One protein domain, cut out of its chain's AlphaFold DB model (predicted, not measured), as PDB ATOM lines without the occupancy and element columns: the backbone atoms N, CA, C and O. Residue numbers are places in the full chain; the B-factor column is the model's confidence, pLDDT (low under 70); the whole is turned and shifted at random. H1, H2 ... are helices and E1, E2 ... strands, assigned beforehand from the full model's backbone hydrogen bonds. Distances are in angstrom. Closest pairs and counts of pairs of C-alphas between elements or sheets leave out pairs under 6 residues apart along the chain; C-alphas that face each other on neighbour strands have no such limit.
ATOM      1  N   THR A 399     173.063  85.923 109.741       91.06
ATOM      2  CA  THR A 399     173.543  86.783 110.835       91.06
ATOM      3  C   THR A 399     175.038  86.599 111.080       91.06
ATOM      4  O   THR A 399     175.805  87.549 110.954       91.06
ATOM      5  N   ASN A 400     175.483  85.360 111.314       90.44
ATOM      6  CA  ASN A 400     176.902  85.053 111.539       90.44
ATOM      7  C   ASN A 400     177.792  85.400 110.335       90.44
ATOM      8  O   ASN A 400     178.959  85.758 110.491       90.44
ATOM      9  N   PHE A 401     177.250  85.284 109.123       93.44
ATOM     10  CA  PHE A 401     177.979  85.582 107.894       93.44
ATOM     11  C   PHE A 401     178.189  87.095 107.714       93.44
ATOM     12  O   PHE A 401     179.262  87.530 107.303       93.44
ATOM     13  N   ILE A 402     177.200  87.906 108.097       96.31
ATOM     14  CA  ILE A 402     177.319  89.368 108.134       96.31
ATOM     15  C   ILE A 402     178.284  89.791 109.248       96.31
ATOM     16  O   ILE A 402     179.211  90.558 108.991       96.31
ATOM     17  N   ASP A 403     178.115  89.238 110.451       93.12
ATOM     18  CA  ASP A 403     178.863  89.625 111.657       93.12
ATOM     19  C   ASP A 403     180.346  89.265 111.607       93.12
ATOM     20  O   ASP A 403     181.151  89.891 112.284       93.12
ATOM     21  N   SER A 404     180.719  88.282 110.787       91.31
ATOM     22  CA  SER A 404     182.120  87.938 110.522       91.31
ATOM     23  C   SER A 404     182.757  88.759 109.398       91.31
ATOM     24  O   SER A 404     183.970  88.674 109.207       91.31
ATOM     25  N   THR A 405     181.978  89.572 108.673       92.62
ATOM     26  CA  THR A 405     182.465  90.309 107.498       92.62
ATOM     27  C   THR A 405     182.494  91.824 107.695       92.62
ATOM     28  O   THR A 405     183.490  92.465 107.344       92.62
ATOM     29  N   VAL A 406     181.425  92.416 108.239       93.56
ATOM     30  CA  VAL A 406     181.259  93.878 108.331       93.56
ATOM     31  C   VAL A 406     180.948  94.340 109.754       93.56
ATOM     32  O   VAL A 406     180.123  93.753 110.451       93.56
ATOM     33  N   SER A 407     181.579  95.440 110.167       93.50
ATOM     34  CA  SER A 407     181.305  96.156 111.414       93.50
ATOM     35  C   SER A 407     180.643  97.505 111.110       93.50
ATOM     36  O   SER A 407     181.003  98.190 110.154       93.50
ATOM     37  N   PHE A 408     179.652  97.904 111.915       94.19
ATOM     38  CA  PHE A 408     178.934  99.174 111.743       94.19
ATOM     39  C   PHE A 408     179.313 100.172 112.832       94.19
ATOM     40  O   PHE A 408     179.344  99.838 114.019       94.19
ATOM     41  N   PHE A 409     179.497 101.431 112.451       92.25
ATOM     42  CA  PHE A 409     179.753 102.525 113.382       92.25
ATOM     43  C   PHE A 409     178.962 103.774 112.990       92.25
ATOM     44  O   PHE A 409     178.441 103.900 111.882       92.25
ATOM     45  N   LYS A 410     178.843 104.714 113.927       89.62
ATOM     46  CA  LYS A 410     178.351 106.066 113.645       89.62
ATOM     47  C   LYS A 410     179.502 107.058 113.702       89.62
ATOM     48  O   LYS A 410     180.369 106.945 114.569       89.62
ATOM     49  N   LEU A 411     179.476 108.043 112.817       83.19
ATOM     50  CA  LEU A 411     180.398 109.174 112.855       83.19
ATOM     51  C   LEU A 411     179.787 110.297 113.691       83.19
ATOM     52  O   LEU A 411     178.626 110.668 113.491       83.19
ATOM     53  N   ASP A 412     180.555 110.825 114.637       77.88
ATOM     54  CA  ASP A 412     180.190 112.057 115.332       77.88
ATOM     55  C   ASP A 412     180.653 113.305 114.549       77.88
ATOM     56  O   ASP A 412     181.356 113.183 113.542       77.88
ATOM     57  N   PRO A 413     180.257 114.525 114.964       72.62
ATOM     58  CA  PRO A 413     180.644 115.747 114.259       72.62
ATOM     59  C   PRO A 413     182.160 115.994 114.173       72.62
ATOM     60  O   PRO A 413     182.575 116.781 113.328       72.62
ATOM     61  N   SER A 414     182.980 115.351 115.016       75.31
ATOM     62  CA  SER A 414     184.446 115.427 114.947       75.31
ATOM     63  C   SER A 414     185.069 114.327 114.078       75.31
ATOM     64  O   SER A 414     186.289 114.287 113.939       75.31
ATOM     65  N   GLY A 415     184.257 113.455 113.468       74.94
ATOM     66  CA  GLY A 415     184.705 112.362 112.603       74.94
ATOM     67  C   GLY A 415     185.155 111.107 113.355       74.94
ATOM     68  O   GLY A 415     185.678 110.184 112.734       74.94
ATOM     69  N   SER A 416     184.949 111.039 114.672       81.38
ATOM     70  CA  SER A 416     185.315 109.878 115.487       81.38
ATOM     71  C   SER A 416     184.280 108.762 115.349       81.38
ATOM     72  O   SER A 416     183.067 109.001 115.400       81.38
ATOM     73  N   LYS A 417     184.755 107.517 115.213       87.06
ATOM     74  CA  LYS A 417     183.897 106.326 115.176       87.06
ATOM     75  C   LYS A 417     183.326 106.048 116.568       87.06
ATOM     76  O   LYS A 417     184.065 105.925 117.541       87.06
ATOM     77  N   LYS A 418     182.005 105.921 116.668       86.62
ATOM     78  CA  LYS A 418     181.292 105.513 117.886       86.62
ATOM     79  C   LYS A 418     180.406 104.310 117.605       86.62
ATOM     80  O   LYS A 418     179.954 104.111 116.478       86.62
ATOM     81  N   ALA A 419     180.088 103.554 118.652       87.69
ATOM     82  CA  ALA A 419     179.134 102.458 118.553       87.69
ATOM     83  C   ALA A 419     177.770 102.955 118.037       87.69
ATOM     84  O   ALA A 419     177.229 103.979 118.487       87.69
ATOM     85  N   ILE A 420     177.230 102.222 117.068       92.00
ATOM     86  CA  ILE A 420     175.877 102.413 116.553       92.00
ATOM     87  C   ILE A 420     174.851 101.863 117.563       92.00
ATOM     88  O   ILE A 420     175.186 101.045 118.417       92.00
ATOM     89  N   SER A 421     173.593 102.313 117.507       90.69
ATOM     90  CA  SER A 421     172.559 101.729 118.368       90.69
ATOM     91  C   SER A 421     172.221 100.298 117.934       90.69
ATOM     92  O   SER A 421     172.266  99.982 116.744       90.69
ATOM     93  N   LEU A 422     171.814  99.448 118.885       90.50
ATOM     94  CA  LEU A 422     171.409  98.067 118.595       90.50
ATOM     95  C   LEU A 422     170.306  98.009 117.525       90.50
ATOM     96  O   LEU A 422     170.359  97.177 116.628       90.50
ATOM     97  N   ARG A 423     169.341  98.937 117.572       91.31
ATOM     98  CA  ARG A 423     168.233  98.981 116.609       91.31
ATOM     99  C   ARG A 423     168.691  99.327 115.196       91.31
ATOM    100  O   ARG A 423     168.207  98.721 114.244       91.31
ATOM    101  N   ASP A 424     169.610 100.279 115.046       94.50
ATOM    102  CA  ASP A 424     170.164 100.596 113.727       94.50
ATOM    103  C   ASP A 424     170.975  99.421 113.180       94.50
ATOM    104  O   ASP A 424     170.832  99.093 112.008       94.50
ATOM    105  N   SER A 425     171.772  98.768 114.033       95.38
ATOM    106  CA  SER A 425     172.541  97.576 113.662       95.38
ATOM    107  C   SER A 425     171.617  96.465 113.159       95.38
ATOM    108  O   SER A 425     171.786  95.998 112.037       95.38
ATOM    109  N   ILE A 426     170.569  96.124 113.920       95.50
ATOM    110  CA  ILE A 426     169.545  95.147 113.506       95.50
ATOM    111  C   ILE A 426     168.903  95.565 112.176       95.50
ATOM    112  O   ILE A 426     168.801  94.753 111.263       95.50
ATOM    113  N   SER A 427     168.534  96.841 112.027       96.94
ATOM    114  CA  SER A 427     167.905  97.348 110.800       96.94
ATOM    115  C   SER A 427     168.781  97.161 109.568       96.94
ATOM    116  O   SER A 427     168.307  96.686 108.536       96.94
ATOM    117  N   VAL A 428     170.058  97.528 109.671       97.88
ATOM    118  CA  VAL A 428     171.013  97.393 108.569       97.88
ATOM    119  C   VAL A 428     171.277  95.917 108.273       97.88
ATOM    120  O   VAL A 428     171.231  95.530 107.108       97.88
ATOM    121  N   LYS A 429     171.454  95.070 109.297       97.88
ATOM    122  CA  LYS A 429     171.656  93.621 109.123       97.88
ATOM    123  C   LYS A 429     170.476  92.939 108.432       97.88
ATOM    124  O   LYS A 429     170.707  92.165 107.512       97.88
ATOM    125  N   HIS A 430     169.232  93.264 108.795       97.75
ATOM    126  CA  HIS A 430     168.041  92.735 108.115       97.75
ATOM    127  C   HIS A 430     168.025  93.107 106.625       97.75
ATOM    128  O   HIS A 430     167.782  92.263 105.762       97.75
ATOM    129  N   LEU A 431     168.331  94.368 106.298       98.56
ATOM    130  CA  LEU A 431     168.397  94.821 104.907       98.56
ATOM    131  C   LEU A 431     169.513  94.109 104.125       98.56
ATOM    132  O   LEU A 431     169.278  93.665 103.002       98.56
ATOM    133  N   ILE A 432     170.700  93.963 104.718       98.62
ATOM    134  CA  ILE A 432     171.823  93.229 104.116       98.62
ATOM    135  C   ILE A 432     171.451  91.762 103.913       98.62
ATOM    136  O   ILE A 432     171.604  91.255 102.806       98.62
ATOM    137  N   SER A 433     170.919  91.095 104.939       98.50
ATOM    138  CA  SER A 433     170.482  89.697 104.871       98.50
ATOM    139  C   SER A 433     169.494  89.483 103.726       98.50
ATOM    140  O   SER A 433     169.695  88.602 102.891       98.50
ATOM    141  N   GLY A 434     168.497  90.362 103.593       98.38
ATOM    142  CA  GLY A 434     167.547  90.300 102.487       98.38
ATOM    143  C   GLY A 434     168.205  90.407 101.111       98.38
ATOM    144  O   GLY A 434     167.897  89.622 100.212       98.38
ATOM    145  N   PHE A 435     169.152  91.330 100.930       98.56
ATOM    146  CA  PHE A 435     169.914  91.427  99.682       98.56
ATOM    147  C   PHE A 435     170.786  90.199  99.420       98.56
ATOM    148  O   PHE A 435     170.809  89.709  98.289       98.56
ATOM    149  N   LEU A 436     171.471  89.683 100.441       98.44
ATOM    150  CA  LEU A 436     172.304  88.487 100.326       98.44
ATOM    151  C   LEU A 436     171.463  87.273  99.937       98.44
ATOM    152  O   LEU A 436     171.820  86.577  98.994       98.44
ATOM    153  N   LYS A 437     170.302  87.060 100.557       98.44
ATOM    154  CA  LYS A 437     169.385  85.968 100.195       98.44
ATOM    155  C   LYS A 437     168.891  86.063  98.749       98.44
ATOM    156  O   LYS A 437     168.738  85.042  98.082       98.44
ATOM    157  N   LEU A 438     168.671  87.272  98.227       98.31
ATOM    158  CA  LEU A 438     168.230  87.473  96.840       98.31
ATOM    159  C   LEU A 438     169.369  87.287  95.827       98.31
ATOM    160  O   LEU A 438     169.209  86.581  94.829       98.31
ATOM    161  N   LEU A 439     170.509  87.939  96.061       98.19
ATOM    162  CA  LEU A 439     171.600  88.060  95.089       98.19
ATOM    163  C   LEU A 439     172.691  87.015  95.264       98.19
ATOM    164  O   LEU A 439     173.281  86.580  94.277       98.19
ATOM    165  N   HIS A 440     172.964  86.612  96.498       97.38
ATOM    166  CA  HIS A 440     174.043  85.700  96.853       97.38
ATOM    167  C   HIS A 440     173.605  84.638  97.874       97.38
ATOM    168  O   HIS A 440     174.285  84.444  98.882       97.38
ATOM    169  N   PRO A 441     172.530  83.869  97.607       96.44
ATOM    170  CA  PRO A 441     172.058  82.860  98.557       96.44
ATOM    171  C   PRO A 441     173.103  81.761  98.832       96.44
ATOM    172  O   PRO A 441     173.118  81.165  99.895       96.44
ATOM    173  N   HIS A 442     174.019  81.542  97.886       94.12
ATOM    174  CA  HIS A 442     175.204  80.683  97.991       94.12
ATOM    175  C   HIS A 442     176.350  81.214  98.877       94.12
ATOM    176  O   HIS A 442     177.389  80.568  98.941       94.12
ATOM    177  N   LYS A 443     176.215  82.393  99.504       94.12
ATOM    178  CA  LYS A 443     177.229  83.006 100.391       94.12
ATOM    179  C   LYS A 443     178.613  83.236  99.746       94.12
ATOM    180  O   LYS A 443     179.601  83.414 100.449       94.12
ATOM    181  N   LYS A 444     178.698  83.304  98.409       91.12
ATOM    182  CA  LYS A 444     179.916  83.695  97.670       91.12
ATOM    183  C   LYS A 444     179.714  85.076  97.037       91.12
ATOM    184  O   LYS A 444     178.794  85.282  96.241       91.12
ATOM    185  N   LEU A 445     180.531  86.041  97.447       93.81
ATOM    186  CA  LEU A 445     180.534  87.404  96.918       93.81
ATOM    187  C   LEU A 445     181.904  88.052  97.114       93.81
ATOM    188  O   LEU A 445     182.634  87.752  98.058       93.81
ATOM    189  N   THR A 446     182.243  88.937  96.192       94.12
ATOM    190  CA  THR A 446     183.453  89.756  96.213       94.12
ATOM    191  C   THR A 446     183.324  90.913  97.205       94.12
ATOM    192  O   THR A 446     182.235  91.266  97.660       94.12
ATOM    193  N   ARG A 447     184.453  91.549  97.528       92.69
ATOM    194  CA  ARG A 447     184.486  92.720  98.414       92.69
ATOM    195  C   ARG A 447     183.700  93.913  97.851       92.69
ATOM    196  O   ARG A 447     183.035  94.609  98.613       92.69
ATOM    197  N   ASP A 448     183.715  94.105  96.533       95.06
ATOM    198  CA  ASP A 448     182.951  95.169  95.870       95.06
ATOM    199  C   ASP A 448     181.439  94.926  95.952       95.06
ATOM    200  O   ASP A 448     180.672  95.859  96.187       95.06
ATOM    201  N   GLU A 449     181.001  93.672  95.829       95.69
ATOM    202  CA  GLU A 449     179.591  93.294  95.993       95.69
ATOM    203  C   GLU A 449     179.124  93.474  97.442       95.69
ATOM    204  O   GLU A 449     178.031  93.993  97.676       95.69
ATOM    205  N   TRP A 450     179.967  93.130  98.424       96.25
ATOM    206  CA  TRP A 450     179.709  93.458  99.828       96.25
ATOM    207  C   TRP A 450     179.570  94.964 100.046       96.25
ATOM    208  O   TRP A 450     178.644  95.403 100.733       96.25
ATOM    209  N   ASN A 451     180.473  95.754  99.462       96.75
ATOM    210  CA  ASN A 451     180.448  97.208  99.564       96.75
ATOM    211  C   ASN A 451     179.157  97.787  98.959       96.75
ATOM    212  O   ASN A 451     178.492  98.602  99.596       96.75
ATOM    213  N   GLU A 452     178.755  97.317  97.774       96.56
ATOM    214  CA  GLU A 452     177.516  97.721  97.096       96.56
ATOM    215  C   GLU A 452     176.273  97.421  97.950       96.56
ATOM    216  O   GLU A 452     175.479  98.327  98.221       96.56
ATOM    217  N   ILE A 453     176.125  96.177  98.424       97.50
ATOM    218  CA  ILE A 453     174.973  95.733  99.229       97.50
ATOM    219  C   ILE A 453     174.902  96.485 100.562       97.50
ATOM    220  O   ILE A 453     173.833  96.947 100.971       97.50
ATOM    221  N   THR A 454     176.039  96.638 101.236       97.94
ATOM    222  CA  THR A 454     176.098  97.305 102.542       97.94
ATOM    223  C   THR A 454     175.777  98.790 102.408       97.94
ATOM    224  O   THR A 454     174.987  99.328 103.186       97.94
ATOM    225  N   THR A 455     176.293  99.444 101.365       97.69
ATOM    226  CA  THR A 455     176.042 100.865 101.092       97.69
ATOM    227  C   THR A 455     174.562 101.144 100.837       97.69
ATOM    228  O   THR A 455     174.000 102.082 101.415       97.69
ATOM    229  N   ILE A 456     173.886 100.333 100.012       97.44
ATOM    230  CA  ILE A 456     172.453 100.537  99.753       97.44
ATOM    231  C   ILE A 456     171.604 100.243 100.999       97.44
ATOM    232  O   ILE A 456     170.678 101.001 101.291       97.44
ATOM    233  N   ALA A 457     171.943  99.216 101.785       98.19
ATOM    234  CA  ALA A 457     171.258  98.911 103.043       98.19
ATOM    235  C   ALA A 457     171.379 100.061 104.059       98.19
ATOM    236  O   ALA A 457     170.374 100.506 104.622       98.19
ATOM    237  N   ILE A 458     172.586 100.607 104.234       97.81
ATOM    238  CA  ILE A 458     172.825 101.784 105.080       97.81
ATOM    239  C   ILE A 458     172.046 102.988 104.557       97.81
ATOM    240  O   ILE A 458     171.400 103.668 105.347       97.81
ATOM    241  N   THR A 459     172.033 103.226 103.244       97.62
ATOM    242  CA  THR A 459     171.289 104.344 102.636       97.62
ATOM    243  C   THR A 459     169.795 104.266 102.957       97.62
ATOM    244  O   THR A 459     169.188 105.262 103.356       97.62
ATOM    245  N   LEU A 460     169.188 103.081 102.857       98.06
ATOM    246  CA  LEU A 460     167.773 102.873 103.186       98.06
ATOM    247  C   LEU A 460     167.472 103.141 104.663       98.06
ATOM    248  O   LEU A 460     166.432 103.730 104.970       98.06
ATOM    249  N   ARG A 461     168.360 102.739 105.580       97.31
ATOM    250  CA  ARG A 461     168.209 103.047 107.010       97.31
ATOM    251  C   ARG A 461     168.481 104.523 107.302       97.31
ATOM    252  O   ARG A 461     167.750 105.135 108.079       97.31
ATOM    253  N   GLN A 462     169.468 105.128 106.650       95.94
ATOM    254  CA  GLN A 462     169.788 106.547 106.793       95.94
ATOM    255  C   GLN A 462     168.615 107.425 106.342       95.94
ATOM    256  O   GLN A 462     168.287 108.387 107.027       95.94
ATOM    257  N   ASN A 463     167.892 107.036 105.288       95.44
ATOM    258  CA  ASN A 463     166.658 107.707 104.869       95.44
ATOM    259  C   ASN A 463     165.605 107.772 105.996       95.44
ATOM    260  O   ASN A 463     164.886 108.768 106.113       95.44
ATOM    261  N   VAL A 464     165.501 106.729 106.831       95.62
ATOM    262  CA  VAL A 464     164.620 106.718 108.014       95.62
ATOM    263  C   VAL A 464     165.137 107.697 109.067       95.62
ATOM    264  O   VAL A 464     164.376 108.515 109.584       95.62
ATOM    265  N   LEU A 465     166.433 107.652 109.370       93.94
ATOM    266  CA  LEU A 465     167.049 108.507 110.387       93.94
ATOM    267  C   LEU A 465     166.982 109.989 110.027       93.94
ATOM    268  O   LEU A 465     166.594 110.800 110.862       93.94
ATOM    269  N   ASP A 466     167.262 110.342 108.778       92.56
ATOM    270  CA  ASP A 466     167.173 111.715 108.275       92.56
ATOM    271  C   ASP A 466     165.749 112.262 108.379       92.56
ATOM    272  O   ASP A 466     165.530 113.464 108.552       92.56
ATOM    273  N   ARG A 467     164.757 111.370 108.299       91.50
ATOM    274  CA  ARG A 467     163.356 111.714 108.491       91.50
ATOM    275  C   ARG A 467     163.010 111.939 109.958       91.50
ATOM    276  O   ARG A 467     162.281 112.891 110.241       91.50
ATOM    277  N   ILE A 468     163.526 111.109 110.864       92.44
ATOM    278  CA  ILE A 468     163.344 111.269 112.315       92.44
ATOM    279  C   ILE A 468     164.061 112.522 112.811       92.44
ATOM    280  O   ILE A 468     163.476 113.281 113.575       92.44
ATOM    281  N   LYS A 469     165.269 112.800 112.311       91.31
ATOM    282  CA  LYS A 469     166.072 113.983 112.650       91.31
ATOM    283  C   LYS A 469     165.306 115.297 112.481       91.31
ATOM    284  O   LYS A 469     165.517 116.233 113.230       91.31
ATOM    285  N   ARG A 470     164.389 115.378 111.512       87.81
ATOM    286  CA  ARG A 470     163.544 116.572 111.301       87.81
ATOM    287  C   ARG A 470     162.495 116.794 112.395       87.81
ATOM    288  O   ARG A 470     161.828 117.823 112.384       87.81
ATOM    289  N   ILE A 471     162.287 115.800 113.250       87.75
ATOM    290  CA  ILE A 471     161.291 115.766 114.324       87.75
ATOM    291  C   ILE A 471     161.999 115.782 115.682       87.75
ATOM    292  O   ILE A 471     161.540 116.464 116.592       87.75
ATOM    293  N   ASP A 472     163.111 115.053 115.800       87.06
ATOM    294  CA  ASP A 472     163.926 114.932 117.006       87.06
ATOM    295  C   ASP A 472     165.426 114.980 116.654       87.06
ATOM    296  O   ASP A 472     165.978 114.047 116.057       87.06
ATOM    297  N   ASP A 473     166.095 116.064 117.054       83.62
ATOM    298  CA  ASP A 473     167.514 116.318 116.775       83.62
ATOM    299  C   ASP A 473     168.464 115.284 117.407       83.62
ATOM    300  O   ASP A 473     169.600 115.123 116.944       83.62
ATOM    301  N   ASN A 474     168.008 114.507 118.400       81.50
ATOM    302  CA  ASN A 474     168.803 113.436 119.017       81.50
ATOM    303  C   ASN A 474     169.170 112.311 118.032       81.50
ATOM    304  O   ASN A 474     170.080 111.520 118.290       81.50
ATOM    305  N   PHE A 475     168.494 112.245 116.882       81.56
ATOM    306  CA  PHE A 475     168.734 111.256 115.830       81.56
ATOM    307  C   PHE A 475     169.721 111.734 114.753       81.56
ATOM    308  O   PHE A 475     169.840 111.106 113.700       81.56
ATOM    309  N   ASN A 476     170.477 112.808 115.001       80.88
ATOM    310  CA  ASN A 476     171.545 113.268 114.114       80.88
ATOM    311  C   ASN A 476     172.778 112.339 114.153       80.88
ATOM    312  O   ASN A 476     173.798 112.650 114.768       80.88
ATOM    313  N   ARG A 477     172.673 111.180 113.498       82.25
ATOM    314  CA  ARG A 477     173.729 110.167 113.385       82.25
ATOM    315  C   ARG A 477     173.879 109.714 111.935       82.25
ATOM    316  O   ARG A 477     172.881 109.444 111.267       82.25
ATOM    317  N   LYS A 478     175.126 109.635 111.465       89.25
ATOM    318  CA  LYS A 478     175.483 109.089 110.152       89.25
ATOM    319  C   LYS A 478     176.060 107.695 110.349       89.25
ATOM    320  O   LYS A 478     177.061 107.562 111.053       89.25
ATOM    321  N   ILE A 479     175.404 106.692 109.775       93.00
ATOM    322  CA  ILE A 479     175.864 105.301 109.814       93.00
ATOM    323  C   ILE A 479     176.912 105.092 108.721       93.00
ATOM    324  O   ILE A 479     176.758 105.599 107.610       93.00
ATOM    325  N   ASP A 480     177.954 104.340 109.048       93.56
ATOM    326  CA  ASP A 480     178.980 103.886 108.117       93.56
ATOM    327  C   ASP A 480     179.489 102.495 108.546       93.56
ATOM    328  O   ASP A 480     179.060 101.964 109.582       93.56
ATOM    329  N   PHE A 481     180.366 101.879 107.756       94.94
ATOM    330  CA  PHE A 481     180.856 100.523 108.015       94.94
ATOM    331  C   PHE A 481     182.332 100.324 107.659       94.94
ATOM    332  O   PHE A 481     182.923 101.087 106.896       94.94
ATOM    333  N   SER A 482     182.939  99.289 108.237       93.19
ATOM    334  CA  SER A 482     184.263  98.782 107.865       93.19
ATOM    335  C   SER A 482     184.228  97.269 107.680       93.19
ATOM    336  O   SER A 482     183.371  96.577 108.228       93.19
ATOM    337  N   PHE A 483     185.165  96.748 106.890       92.75
ATOM    338  CA  PHE A 483     185.413  95.312 106.831       92.75
ATOM    339  C   PHE A 483     186.257  94.897 108.033       92.75
ATOM    340  O   PHE A 483     187.256  95.546 108.343       92.75
ATOM    341  N   ILE A 484     185.886  93.796 108.683       86.31
ATOM    342  CA  ILE A 484     186.556  93.329 109.908       86.31
ATOM    343  C   ILE A 484     188.025  92.953 109.636       86.31
ATOM    344  O   ILE A 484     188.886  93.143 110.489       86.31
ATOM    345  N   SER A 485     188.356  92.522 108.413       66.12
ATOM    346  CA  SER A 485     189.743  92.247 108.005       66.12
ATOM    347  C   SER A 485     190.657  93.479 107.989       66.12
ATOM    348  O   SER A 485     191.871  93.321 108.057       66.12
ATOM    349  N   ASP A 486     190.103  94.690 107.885       47.34
ATOM    350  CA  ASP A 486     190.894  95.927 107.832       47.34
ATOM    351  C   ASP A 486     191.171  96.507 109.231       47.34
ATOM    352  O   ASP A 486     192.105  97.291 109.398       47.34
ATOM    353  N   GLU A 487     190.392  96.126 110.249       44.09
ATOM    354  CA  GLU A 487     190.589  96.601 111.629       44.09
ATOM    355  C   GLU A 487     191.856  96.004 112.265       44.09
ATOM    356  O   GLU A 487     192.541  96.698 113.014       44.09
ATOM    357  N   LEU A 488     192.254  94.792 111.861       31.94
ATOM    358  CA  LEU A 488     193.514  94.162 112.280       31.94
ATOM    359  C   LEU A 488     194.762  94.844 111.686       31.94
ATOM    360  O   LEU A 488     195.805  94.855 112.322       31.94
ATOM    361  N   GLN A 489     194.668  95.495 110.520       30.08
ATOM    362  CA  GLN A 489     195.795  96.266 109.964       30.08
ATOM    363  C   GLN A 489     195.909  97.684 110.549       30.08
ATOM    364  O   GLN A 489     196.962  98.312 110.451       30.08
ATOM    365  N   GLY A 490     194.841  98.198 111.168       32.16
ATOM    366  CA  GLY A 490     194.807  99.530 111.777       32.16
ATOM    367  C   GLY A 490     195.322  99.595 113.218       32.16
ATOM    368  O   GLY A 490     195.525 100.699 113.722       32.16
TER     369      GLY A 490
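This is residues 399 to 490 of the 938 residues of the protein "BREX system Lon protease-like protein BrxL" of Candidatus Bathyarchaeota archaeon (UniProt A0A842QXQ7). A hairpin of two long helices, H2 and H3, covers one face of a small three-stranded sheet, making two layers. Short H1 packs on H2, while H4, at the end of E3, touches no helix and only grazes the sheet. The printed part has 92 residues, with four named helices and three named strands in the order H1 E1 E2 H2 H3 E3 H4; the sheet runs E2 E1 E3, antiparallel throughout, and the class is mixed, helices and strands. The whole is compact, with a radius of gyration of the C-alphas of 13.7 A and spans of 41 by 31 by 20 A.

Start at H1, residues 399 to 403, and look across to H2, residues 422 to 439: they touch, with the C-alphas of Ile 402 and Lys 429 closest at 7.2 A. H1 is not on the sheet. Next find E1, residues 406 to 411, the inner strand, which forms an antiparallel hairpin with E2, residues 417 to 419; there N 410 and O 418 are 2.8 A apart, within hydrogen-bond range. H2 is on the sheet at a height of 9.9 A, over E1, and runs slantwise to the strands, at 42 degrees to E1 on the local plane. H2 forms a helical hairpin with H3, residues 447 to 469: they touch, with H3 using residues 453 to 461 alone, and the closest C-alphas are those of Leu 431 and Ala 457, 5.3 A apart. They run opposite ways at a steep tilt of 43 degrees. H3 is on the sheet at a height of 8.2 A, over E3, residues 478 to 483, and runs along the strands, at 12 degrees to E3 on the local plane. E3 is antiparallel to E1, at 147 degrees; look for N 407 and O 482, 2.9 A apart. E2, H2 H3 and E3 form a split strand-helix-strand unit, two strands of one sheet joined through helices, with E1 between the two strands in the sheet, and its crossover is right-handed. H4, residues 484 to 490, only grazes the sheet with residues 484 to 487. Every O i to N i+4 pair is within hydrogen-bond range in H1 and H2, against 18 of 19 in H3 and 1 of 3 in H4, where 3 of 4 O i to N i+3 pairs are.

Find C-alpha 399 at (173.543, 86.783, 110.835), where H1 begins. E1 is 16.0 A long and E3 17.3 A. From C-alpha 422 at (171.409, 98.067, 118.595) H2 runs 25.5 A; H3 runs 31.5 A. H4 ends at C-alpha 490, (194.807, 99.530, 111.777).

The C-alphas of His 442 and Ile 471 are the two farthest apart, at 41.1 A. The printed part has no cut, and no link is long. Mean pLDDT of the printed part is 89.1; look to residues 485 to 490 for values under 70.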